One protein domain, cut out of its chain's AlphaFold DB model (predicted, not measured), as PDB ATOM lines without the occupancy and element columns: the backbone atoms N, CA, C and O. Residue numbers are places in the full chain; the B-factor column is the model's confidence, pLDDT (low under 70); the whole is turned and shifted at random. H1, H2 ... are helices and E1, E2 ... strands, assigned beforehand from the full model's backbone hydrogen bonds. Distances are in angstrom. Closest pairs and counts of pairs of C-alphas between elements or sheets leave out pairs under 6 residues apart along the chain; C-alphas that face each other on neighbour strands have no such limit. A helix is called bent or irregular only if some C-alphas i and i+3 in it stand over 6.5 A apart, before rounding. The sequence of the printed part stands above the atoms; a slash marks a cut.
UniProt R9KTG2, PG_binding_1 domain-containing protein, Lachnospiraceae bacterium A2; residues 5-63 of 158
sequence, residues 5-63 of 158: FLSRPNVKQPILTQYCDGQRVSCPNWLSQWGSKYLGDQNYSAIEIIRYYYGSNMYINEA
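What this domain is: This is residues 5 to 63 of the 158 residues of the protein "PG_binding_1 domain-containing protein" of Lachnospiraceae bacterium A2 (UniProt R9KTG2). A tiny two-stranded antiparallel sheet, E1 with E2, makes one end of this model, H1 makes the other end, and H2 sits between them. A long stretch with no named element, residues 8 to 32, leaves the sheet, runs along the length of the model and loops round to reach H1; a short parallel pairing of residues 19 to 20 with residues 31 to 32 ties this stretch to itself. The printed part has 59 residues, with two named helices and two named strands in the order E1, H1, H2, E2, and the class is mixed, helices and strands, with under half of the residues in named elements. The whole is only just compact, close to loose, with a radius of gyration of the C-alphas of 12.0 A, and its C-alphas span 34 by 24 by 18 A.

Where its parts are: E1 is residues 5 to 7, 6.6 A from first to last C-alpha, and begins at C-alpha 5 at (163.626, 133.893, 142.591). E2 is residues 59 to 62, 9.8 A long, and ends at C-alpha 62 at (164.911, 127.840, 143.739). H2 is residues 46 to 54, 12.2 A long. H1 is residues 33 to 41, 12.3 A long, and begins at C-alpha 33 at (162.729, 149.134, 153.000). Neither helix is bent.

How they stand to each other: E1 and E2 are antiparallel neighbours, with 136 degrees between their directions. The C-alphas of Leu 6 and Ile 60 face each other at 4.8 A. N 5 and O 61 are within hydrogen-bond range at 2.8 A, and so are N 61 and O 5 at 2.9 A. H2 and E2 have 2 pairs of C-alphas within 8 A, the closest being those of Ile 47 and Ile 60, 7.0 A apart. E1 and H2 are apart. H2 and H1 touch, and their closest C-alphas are those of Ile 49 and Ser 36, 6.4 A apart. These two helices run opposite ways at a steep tilt of 48 degrees. H1 and E2 are apart. In H1 and H2 every O i to N i+4 pair is within hydrogen-bond range.

The domain as a whole: The two C-alphas farthest apart are those of Asn 10 and Arg 24, at 35.7 A, while the first and last printed C-alphas, those of Phe 5 and Ala 63, are 7.4 A apart. The printed part has no cut. The link from E1 to H1 is long, with 25 residues, and the links from H1 to H2 and from H2 to E2 are tight, with 4 residues each. The mean pLDDT of the printed part is 85.5, and residues 22 to 23 and residue 28 are under 70.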
ATOM      1  N   PHE A   5     164.318 132.925 143.419       86.56
ATOM      2  CA  PHE A   5     163.626 133.893 142.591       86.56
ATOM      3  C   PHE A   5     162.126 133.871 142.860       86.56
ATOM      4  O   PHE A   5     161.559 132.886 143.332       86.56
ATOM      5  N   LEU A   6     161.481 134.986 142.547       89.50
ATOM      6  CA  LEU A   6     160.044 135.129 142.684       89.50
ATOM      7  C   LEU A   6     159.340 134.706 141.401       89.50
ATOM      8  O   LEU A   6     159.754 135.104 140.313       89.50
ATOM      9  N   SER A   7     158.255 133.942 141.514       90.56
ATOM     10  CA  SER A   7     157.379 133.669 140.373       90.56
ATOM     11  C   SER A   7     155.908 133.494 140.770       90.56
ATOM     12  O   SER A   7     155.549 133.501 141.951       90.56
ATOM     13  N   ARG A   8     155.050 133.389 139.748       89.06
ATOM     14  CA  ARG A   8     153.606 133.123 139.842       89.06
ATOM     15  C   ARG A   8     153.290 131.710 139.338       89.06
ATOM     16  O   ARG A   8     154.119 131.136 138.626       89.06
ATOM     17  N   PRO A   9     152.104 131.144 139.647       86.44
ATOM     18  CA  PRO A   9     151.700 129.842 139.133       86.44
ATOM     19  C   PRO A   9     151.867 129.786 137.619       86.44
ATOM     20  O   PRO A   9     151.446 130.702 136.913       86.44
ATOM     21  N   ASN A  10     152.482 128.708 137.137       82.75
ATOM     22  CA  ASN A  10     152.725 128.453 135.715       82.75
ATOM     23  C   ASN A  10     153.667 129.454 135.013       82.75
ATOM     24  O   ASN A  10     153.829 129.380 133.797       82.75
ATOM     25  N   VAL A  11     154.338 130.346 135.752       81.44
ATOM     26  CA  VAL A  11     155.378 131.236 135.217       81.44
ATOM     27  C   VAL A  11     156.746 130.709 135.641       81.44
ATOM     28  O   VAL A  11     157.103 130.748 136.818       81.44
ATOM     29  N   LYS A  12     157.519 130.208 134.669       70.88
ATOM     30  CA  LYS A  12     158.876 129.684 134.906       70.88
ATOM     31  C   LYS A  12     159.934 130.782 135.059       70.88
ATOM     32  O   LYS A  12     160.966 130.545 135.671       70.88
ATOM     33  N   GLN A  13     159.699 131.958 134.482       76.88
ATOM     34  CA  GLN A  13     160.673 133.049 134.486       76.88
ATOM     35  C   GLN A  13     160.637 133.842 135.807       76.88
ATOM     36  O   GLN A  13     159.545 134.092 136.326       76.88
ATOM     37  N   PRO A  14     161.802 134.273 136.330       84.19
ATOM     38  CA  PRO A  14     161.876 135.192 137.459       84.19
ATOM     39  C   PRO A  14     161.113 136.491 137.213       84.19
ATOM     40  O   PRO A  14     161.264 137.129 136.171       84.19
ATOM     41  N   ILE A  15     160.327 136.907 138.200       84.19
ATOM     42  CA  ILE A  15     159.644 138.198 138.196       84.19
ATOM     43  C   ILE A  15     160.566 139.236 138.827       84.19
ATOM     44  O   ILE A  15     161.041 139.069 139.951       84.19
ATOM     45  N   LEU A  16     160.775 140.340 138.113       79.69
ATOM     46  CA  LEU A  16     161.430 141.518 138.660       79.69
ATOM     47  C   LEU A  16     160.484 142.212 139.646       79.69
ATOM     48  O   LEU A  16     159.446 142.739 139.247       79.69
ATOM     49  N   THR A  17     160.854 142.253 140.923       75.25
ATOM     50  CA  THR A  17     160.151 143.060 141.927       75.25
ATOM     51  C   THR A  17     160.883 144.371 142.149       75.25
ATOM     52  O   THR A  17     162.038 144.384 142.570       75.25
ATOM     53  N   GLN A  18     160.205 145.477 141.859       74.94
ATOM     54  CA  GLN A  18     160.729 146.818 142.095       74.94
ATOM     55  C   GLN A  18     160.742 147.126 143.596       74.94
ATOM     56  O   GLN A  18     159.757 146.881 144.288       74.94
ATOM     57  N   TYR A  19     161.860 147.664 144.077       81.62
ATOM     58  CA  TYR A  19     162.102 148.025 145.472       81.62
ATOM     59  C   TYR A  19     162.447 149.510 145.566       81.62
ATOM     60  O   TYR A  19     163.120 150.041 144.678       81.62
ATOM     61  N   CYS A  20     162.052 150.164 146.657       80.12
ATOM     62  CA  CYS A  20     162.573 151.485 146.991       80.12
ATOM     63  C   CYS A  20     162.860 151.672 148.482       80.12
ATOM     64  O   CYS A  20     162.369 150.942 149.345       80.12
ATOM     65  N   ASP A  21     163.693 152.665 148.785       77.88
ATOM     66  CA  ASP A  21     164.138 152.949 150.149       77.88
ATOM     67  C   ASP A  21     163.015 153.505 151.044       77.88
ATOM     68  O   ASP A  21     163.042 153.317 152.259       77.88
ATOM     69  N   GLY A  22     162.002 154.152 150.458       67.44
ATOM     70  CA  GLY A  22     160.931 154.826 151.191       67.44
ATOM     71  C   GLY A  22     161.373 156.106 151.914       67.44
ATOM     72  O   GLY A  22     160.579 156.659 152.667       67.44
ATOM     73  N   GLN A  23     162.613 156.574 151.715       68.75
ATOM     74  CA  GLN A  23     163.139 157.819 152.300       68.75
ATOM     75  C   GLN A  23     163.368 158.896 151.245       68.75
ATOM     76  O   GLN A  23     162.972 160.041 151.438       68.75
ATOM     77  N   ARG A  24     164.021 158.539 150.134       74.94
ATOM     78  CA  ARG A  24     164.284 159.455 149.016       74.94
ATOM     79  C   ARG A  24     163.255 159.287 147.908       74.94
ATOM     80  O   ARG A  24     162.976 160.242 147.190       74.94
ATOM     81  N   VAL A  25     162.687 158.085 147.780       73.38
ATOM     82  CA  VAL A  25     161.655 157.758 146.793       73.38
ATOM     83  C   VAL A  25     160.467 157.108 147.497       73.38
ATOM     84  O   VAL A  25     160.615 156.086 148.165       73.38
ATOM     85  N   SER A  26     159.282 157.703 147.338       74.56
ATOM     86  CA  SER A  26     158.018 157.121 147.802       74.56
ATOM     87  C   SER A  26     157.426 156.228 146.713       74.56
ATOM     88  O   SER A  26     157.277 156.666 145.573       74.56
ATOM     89  N   CYS A  27     157.078 154.988 147.063       74.50
ATOM     90  CA  CYS A  27     156.458 154.027 146.147       74.50
ATOM     91  C   CYS A  27     155.201 153.445 146.792       74.50
ATOM     92  O   CYS A  27     155.272 152.434 147.501       74.50
ATOM     93  N   PRO A  28     154.040 154.081 146.582       68.88
ATOM     94  CA  PRO A  28     152.780 153.559 147.078       68.88
ATOM     95  C   PRO A  28     152.538 152.158 146.506       68.88
ATOM     96  O   PRO A  28     152.599 151.960 145.294       68.88
ATOM     97  N   ASN A  29     152.241 151.197 147.383       76.38
ATOM     98  CA  ASN A  29     151.917 149.802 147.050       76.38
ATOM     99  C   ASN A  29     153.079 148.927 146.549       76.38
ATOM    100  O   ASN A  29     152.833 147.808 146.102       76.38
ATOM    101  N   TRP A  30     154.333 149.382 146.616       82.50
ATOM    102  CA  TRP A  30     155.501 148.550 146.291       82.50
ATOM    103  C   TRP A  30     156.279 148.172 147.544       82.50
ATOM    104  O   TRP A  30     156.187 148.837 148.579       82.50
ATOM    105  N   LEU A  31     157.080 147.109 147.437       87.62
ATOM    106  CA  LEU A  31     157.990 146.708 148.501       87.62
ATOM    107  C   LEU A  31     158.946 147.864 148.818       87.62
ATOM    108  O   LEU A  31     159.719 148.309 147.968       87.62
ATOM    109  N   SER A  32     158.906 148.323 150.064       88.38
ATOM    110  CA  SER A  32     159.781 149.379 150.567       88.38
ATOM    111  C   SER A  32     160.655 148.870 151.708       88.38
ATOM    112  O   SER A  32     160.282 147.933 152.421       88.38
ATOM    113  N   GLN A  33     161.817 149.495 151.909       85.56
ATOM    114  CA  GLN A  33     162.729 149.134 153.000       85.56
ATOM    115  C   GLN A  33     162.020 149.130 154.355       85.56
ATOM    116  O   GLN A  33     161.962 148.102 155.026       85.56
ATOM    117  N   TRP A  34     161.431 150.263 154.733       86.62
ATOM    118  CA  TRP A  34     160.792 150.417 156.037       86.62
ATOM    119  C   TRP A  34     159.490 149.633 156.153       86.62
ATOM    120  O   TRP A  34     159.232 149.057 157.206       86.62
ATOM    121  N   GLY A  35     158.716 149.525 155.071       88.31
ATOM    122  CA  GLY A  35     157.500 148.716 155.063       88.31
ATOM    123  C   GLY A  35     157.785 147.223 155.251       88.31
ATOM    124  O   GLY A  35     157.106 146.559 156.030       88.31
ATOM    125  N   SER A  36     158.813 146.687 154.584       90.75
ATOM    126  CA  SER A  36     159.246 145.295 154.772       90.75
ATOM    127  C   SER A  36     159.833 145.053 156.164       90.75
ATOM    128  O   SER A  36     159.509 144.045 156.790       90.75
ATOM    129  N   LYS A  37     160.628 146.000 156.688       91.88
ATOM    130  CA  LYS A  37     161.158 145.931 158.052       91.88
ATOM    131  C   LYS A  37     160.032 145.887 159.082       91.88
ATOM    132  O   LYS A  37     160.058 145.018 159.941       91.88
ATOM    133  N   TYR A  38     159.052 146.784 158.976       91.81
ATOM    134  CA  TYR A  38     157.915 146.832 159.895       91.81
ATOM    135  C   TYR A  38     157.158 145.500 159.930       91.81
ATOM    136  O   TYR A  38     156.901 144.972 161.005       91.81
ATOM    137  N   LEU A  39     156.856 144.911 158.769       94.06
ATOM    138  CA  LEU A  39     156.200 143.600 158.706       94.06
ATOM    139  C   LEU A  39     157.078 142.484 159.298       94.06
ATOM    140  O   LEU A  39     156.571 141.623 160.014       94.06
ATOM    141  N   GLY A  40     158.391 142.518 159.060       94.81
ATOM    142  CA  GLY A  40     159.336 141.594 159.694       94.81
ATOM    143  C   GLY A  40     159.372 141.735 161.220       94.81
ATOM    144  O   GLY A  40     159.366 140.730 161.925       94.81
ATOM    145  N   ASP A  41     159.318 142.968 161.738       95.88
ATOM    146  CA  ASP A  41     159.216 143.256 163.176       95.88
ATOM    147  C   ASP A  41     157.867 142.763 163.761       95.88
ATOM    148  O   ASP A  41     157.773 142.490 164.956       95.88
ATOM    149  N   GLN A  42     156.835 142.589 162.924       96.50
ATOM    150  CA  GLN A  42     155.559 141.925 163.252       96.50
ATOM    151  C   GLN A  42     155.593 140.399 163.036       96.50
ATOM    152  O   GLN A  42     154.547 139.751 163.015       96.50
ATOM    153  N   ASN A  43     156.784 139.815 162.879       95.69
ATOM    154  CA  ASN A  43     157.011 138.381 162.708       95.69
ATOM    155  C   ASN A  43     156.461 137.788 161.395       95.69
ATOM    156  O   ASN A  43     156.245 136.579 161.309       95.69
ATOM    157  N   TYR A  44     156.263 138.610 160.358       95.56
ATOM    158  CA  TYR A  44     155.956 138.110 159.018       95.56
ATOM    159  C   TYR A  44     157.205 137.464 158.413       95.56
ATOM    160  O   TYR A  44     158.290 138.049 158.383       95.56
ATOM    161  N   SER A  45     157.045 136.267 157.859       94.06
ATOM    162  CA  SER A  45     158.065 135.622 157.039       94.06
ATOM    163  C   SER A  45     158.290 136.383 155.731       94.06
ATOM    164  O   SER A  45     157.426 137.113 155.237       94.06
ATOM    165  N   ALA A  46     159.444 136.152 155.098       91.81
ATOM    166  CA  ALA A  46     159.770 136.772 153.816       91.81
ATOM    167  C   ALA A  46     158.675 136.542 152.754       91.81
ATOM    168  O   ALA A  46     158.331 137.464 152.016       91.81
ATOM    169  N   ILE A  47     158.084 135.343 152.698       92.88
ATOM    170  CA  ILE A  47     157.026 135.042 151.727       92.88
ATOM    171  C   ILE A  47     155.723 135.790 152.032       92.88
ATOM    172  O   ILE A  47     155.044 136.231 151.105       92.88
ATOM    173  N   GLU A  48     155.376 135.983 153.304       94.19
ATOM    174  CA  GLU A  48     154.187 136.747 153.694       94.19
ATOM    175  C   GLU A  48     154.347 138.228 153.355       94.19
ATOM    176  O   GLU A  48     153.423 138.829 152.808       94.19
ATOM    177  N   ILE A  49     155.541 138.791 153.567       93.81
ATOM    178  CA  ILE A  49     155.871 140.162 153.158       93.81
ATOM    179  C   ILE A  49     155.739 140.312 151.639       93.81
ATOM    180  O   ILE A  49     155.087 141.236 151.161       93.81
ATOM    181  N   ILE A  50     156.304 139.395 150.852       92.31
ATOM    182  CA  ILE A  50     156.186 139.449 149.387       92.31
ATOM    183  C   ILE A  50     154.720 139.372 148.941       92.31
ATOM    184  O   ILE A  50     154.304 140.126 148.060       92.31
ATOM    185  N   ARG A  51     153.917 138.500 149.558       92.88
ATOM    186  CA  ARG A  51     152.491 138.359 149.238       92.88
ATOM    187  C   ARG A  51     151.661 139.573 149.647       92.88
ATOM    188  O   ARG A  51     150.693 139.877 148.954       92.88
ATOM    189  N   TYR A  52     152.057 140.274 150.709       91.69
ATOM    190  CA  TYR A  52     151.447 141.538 151.119       91.69
ATOM    191  C   TYR A  52     151.548 142.600 150.010       91.69
ATOM    192  O   TYR A  52     150.557 143.258 149.711       91.69
ATOM    193  N   TYR A  53     152.708 142.724 149.351       90.12
ATOM    194  CA  TYR A  53     152.919 143.734 148.302       90.12
ATOM    195  C   TYR A  53     152.485 143.291 146.899       90.12
ATOM    196  O   TYR A  53     151.987 144.102 146.125       90.12
ATOM    197  N   TYR A  54     152.680 142.020 146.542       89.25
ATOM    198  CA  TYR A  54     152.552 141.557 145.152       89.25
ATOM    199  C   TYR A  54     151.429 140.531 144.925       89.25
ATOM    200  O   TYR A  54     151.269 140.036 143.804       89.25
ATOM    201  N   GLY A  55     150.639 140.236 145.963       89.94
ATOM    202  CA  GLY A  55     149.504 139.314 145.931       89.94
ATOM    203  C   GLY A  55     149.828 137.906 146.439       89.94
ATOM    204  O   GLY A  55     150.970 137.447 146.429       89.94
ATOM    205  N   SER A  56     148.790 137.179 146.864       91.94
ATOM    206  CA  SER A  56     148.902 135.849 147.489       91.94
ATOM    207  C   SER A  56     149.441 134.750 146.564       91.94
ATOM    208  O   SER A  56     149.925 133.729 147.047       91.94
ATOM    209  N   ASN A  57     149.416 134.965 145.248       90.88
ATOM    210  CA  ASN A  57     149.897 134.029 144.232       90.88
ATOM    211  C   ASN A  57     151.414 134.104 143.986       90.88
ATOM    212  O   ASN A  57     151.888 133.650 142.949       90.88
ATOM    213  N   MET A  58     152.181 134.685 144.905       90.50
ATOM    214  CA  MET A  58     153.638 134.719 144.820       90.50
ATOM    215  C   MET A  58     154.272 133.513 145.517       90.50
ATOM    216  O   MET A  58     153.810 133.067 146.576       90.50
ATOM    217  N   TYR A  59     155.363 133.029 144.923       89.81
ATOM    218  CA  TYR A  59     156.191 131.931 145.418       89.81
ATOM    219  C   TYR A  59     157.666 132.324 145.352       89.81
ATOM    220  O   TYR A  59     158.078 133.023 144.425       89.81
ATOM    221  N   ILE A  60     158.447 131.851 146.323       87.19
ATOM    222  CA  ILE A  60     159.909 131.843 146.248       87.19
ATOM    223  C   ILE A  60     160.298 130.457 145.740       87.19
ATOM    224  O   ILE A  60     160.070 129.465 146.429       87.19
ATOM    225  N   ASN A  61     160.843 130.402 144.533       85.38
ATOM    226  CA  ASN A  61     161.356 129.185 143.921       85.38
ATOM    227  C   ASN A  61     162.877 129.197 143.935       85.38
ATOM    228  O   ASN A  61     163.491 130.262 143.954       85.38
ATOM    229  N   GLU A  62     163.472 128.012 143.888       80.25
ATOM    230  CA  GLU A  62     164.911 127.840 143.739       80.25
ATOM    231  C   GLU A  62     165.218 127.372 142.315       80.25
ATOM    232  O   GLU A  62     164.543 126.486 141.785       80.25
ATOM    233  N   ALA A  63     166.221 127.973 141.677       78.50
ATOM    234  CA  ALA A  63     166.687 127.535 140.369       78.50
ATOM    235  C   ALA A  63     167.208 126.090 140.444       78.50
ATOM    236  O   ALA A  63     168.076 125.776 141.258       78.50
TER     237      ALA A  63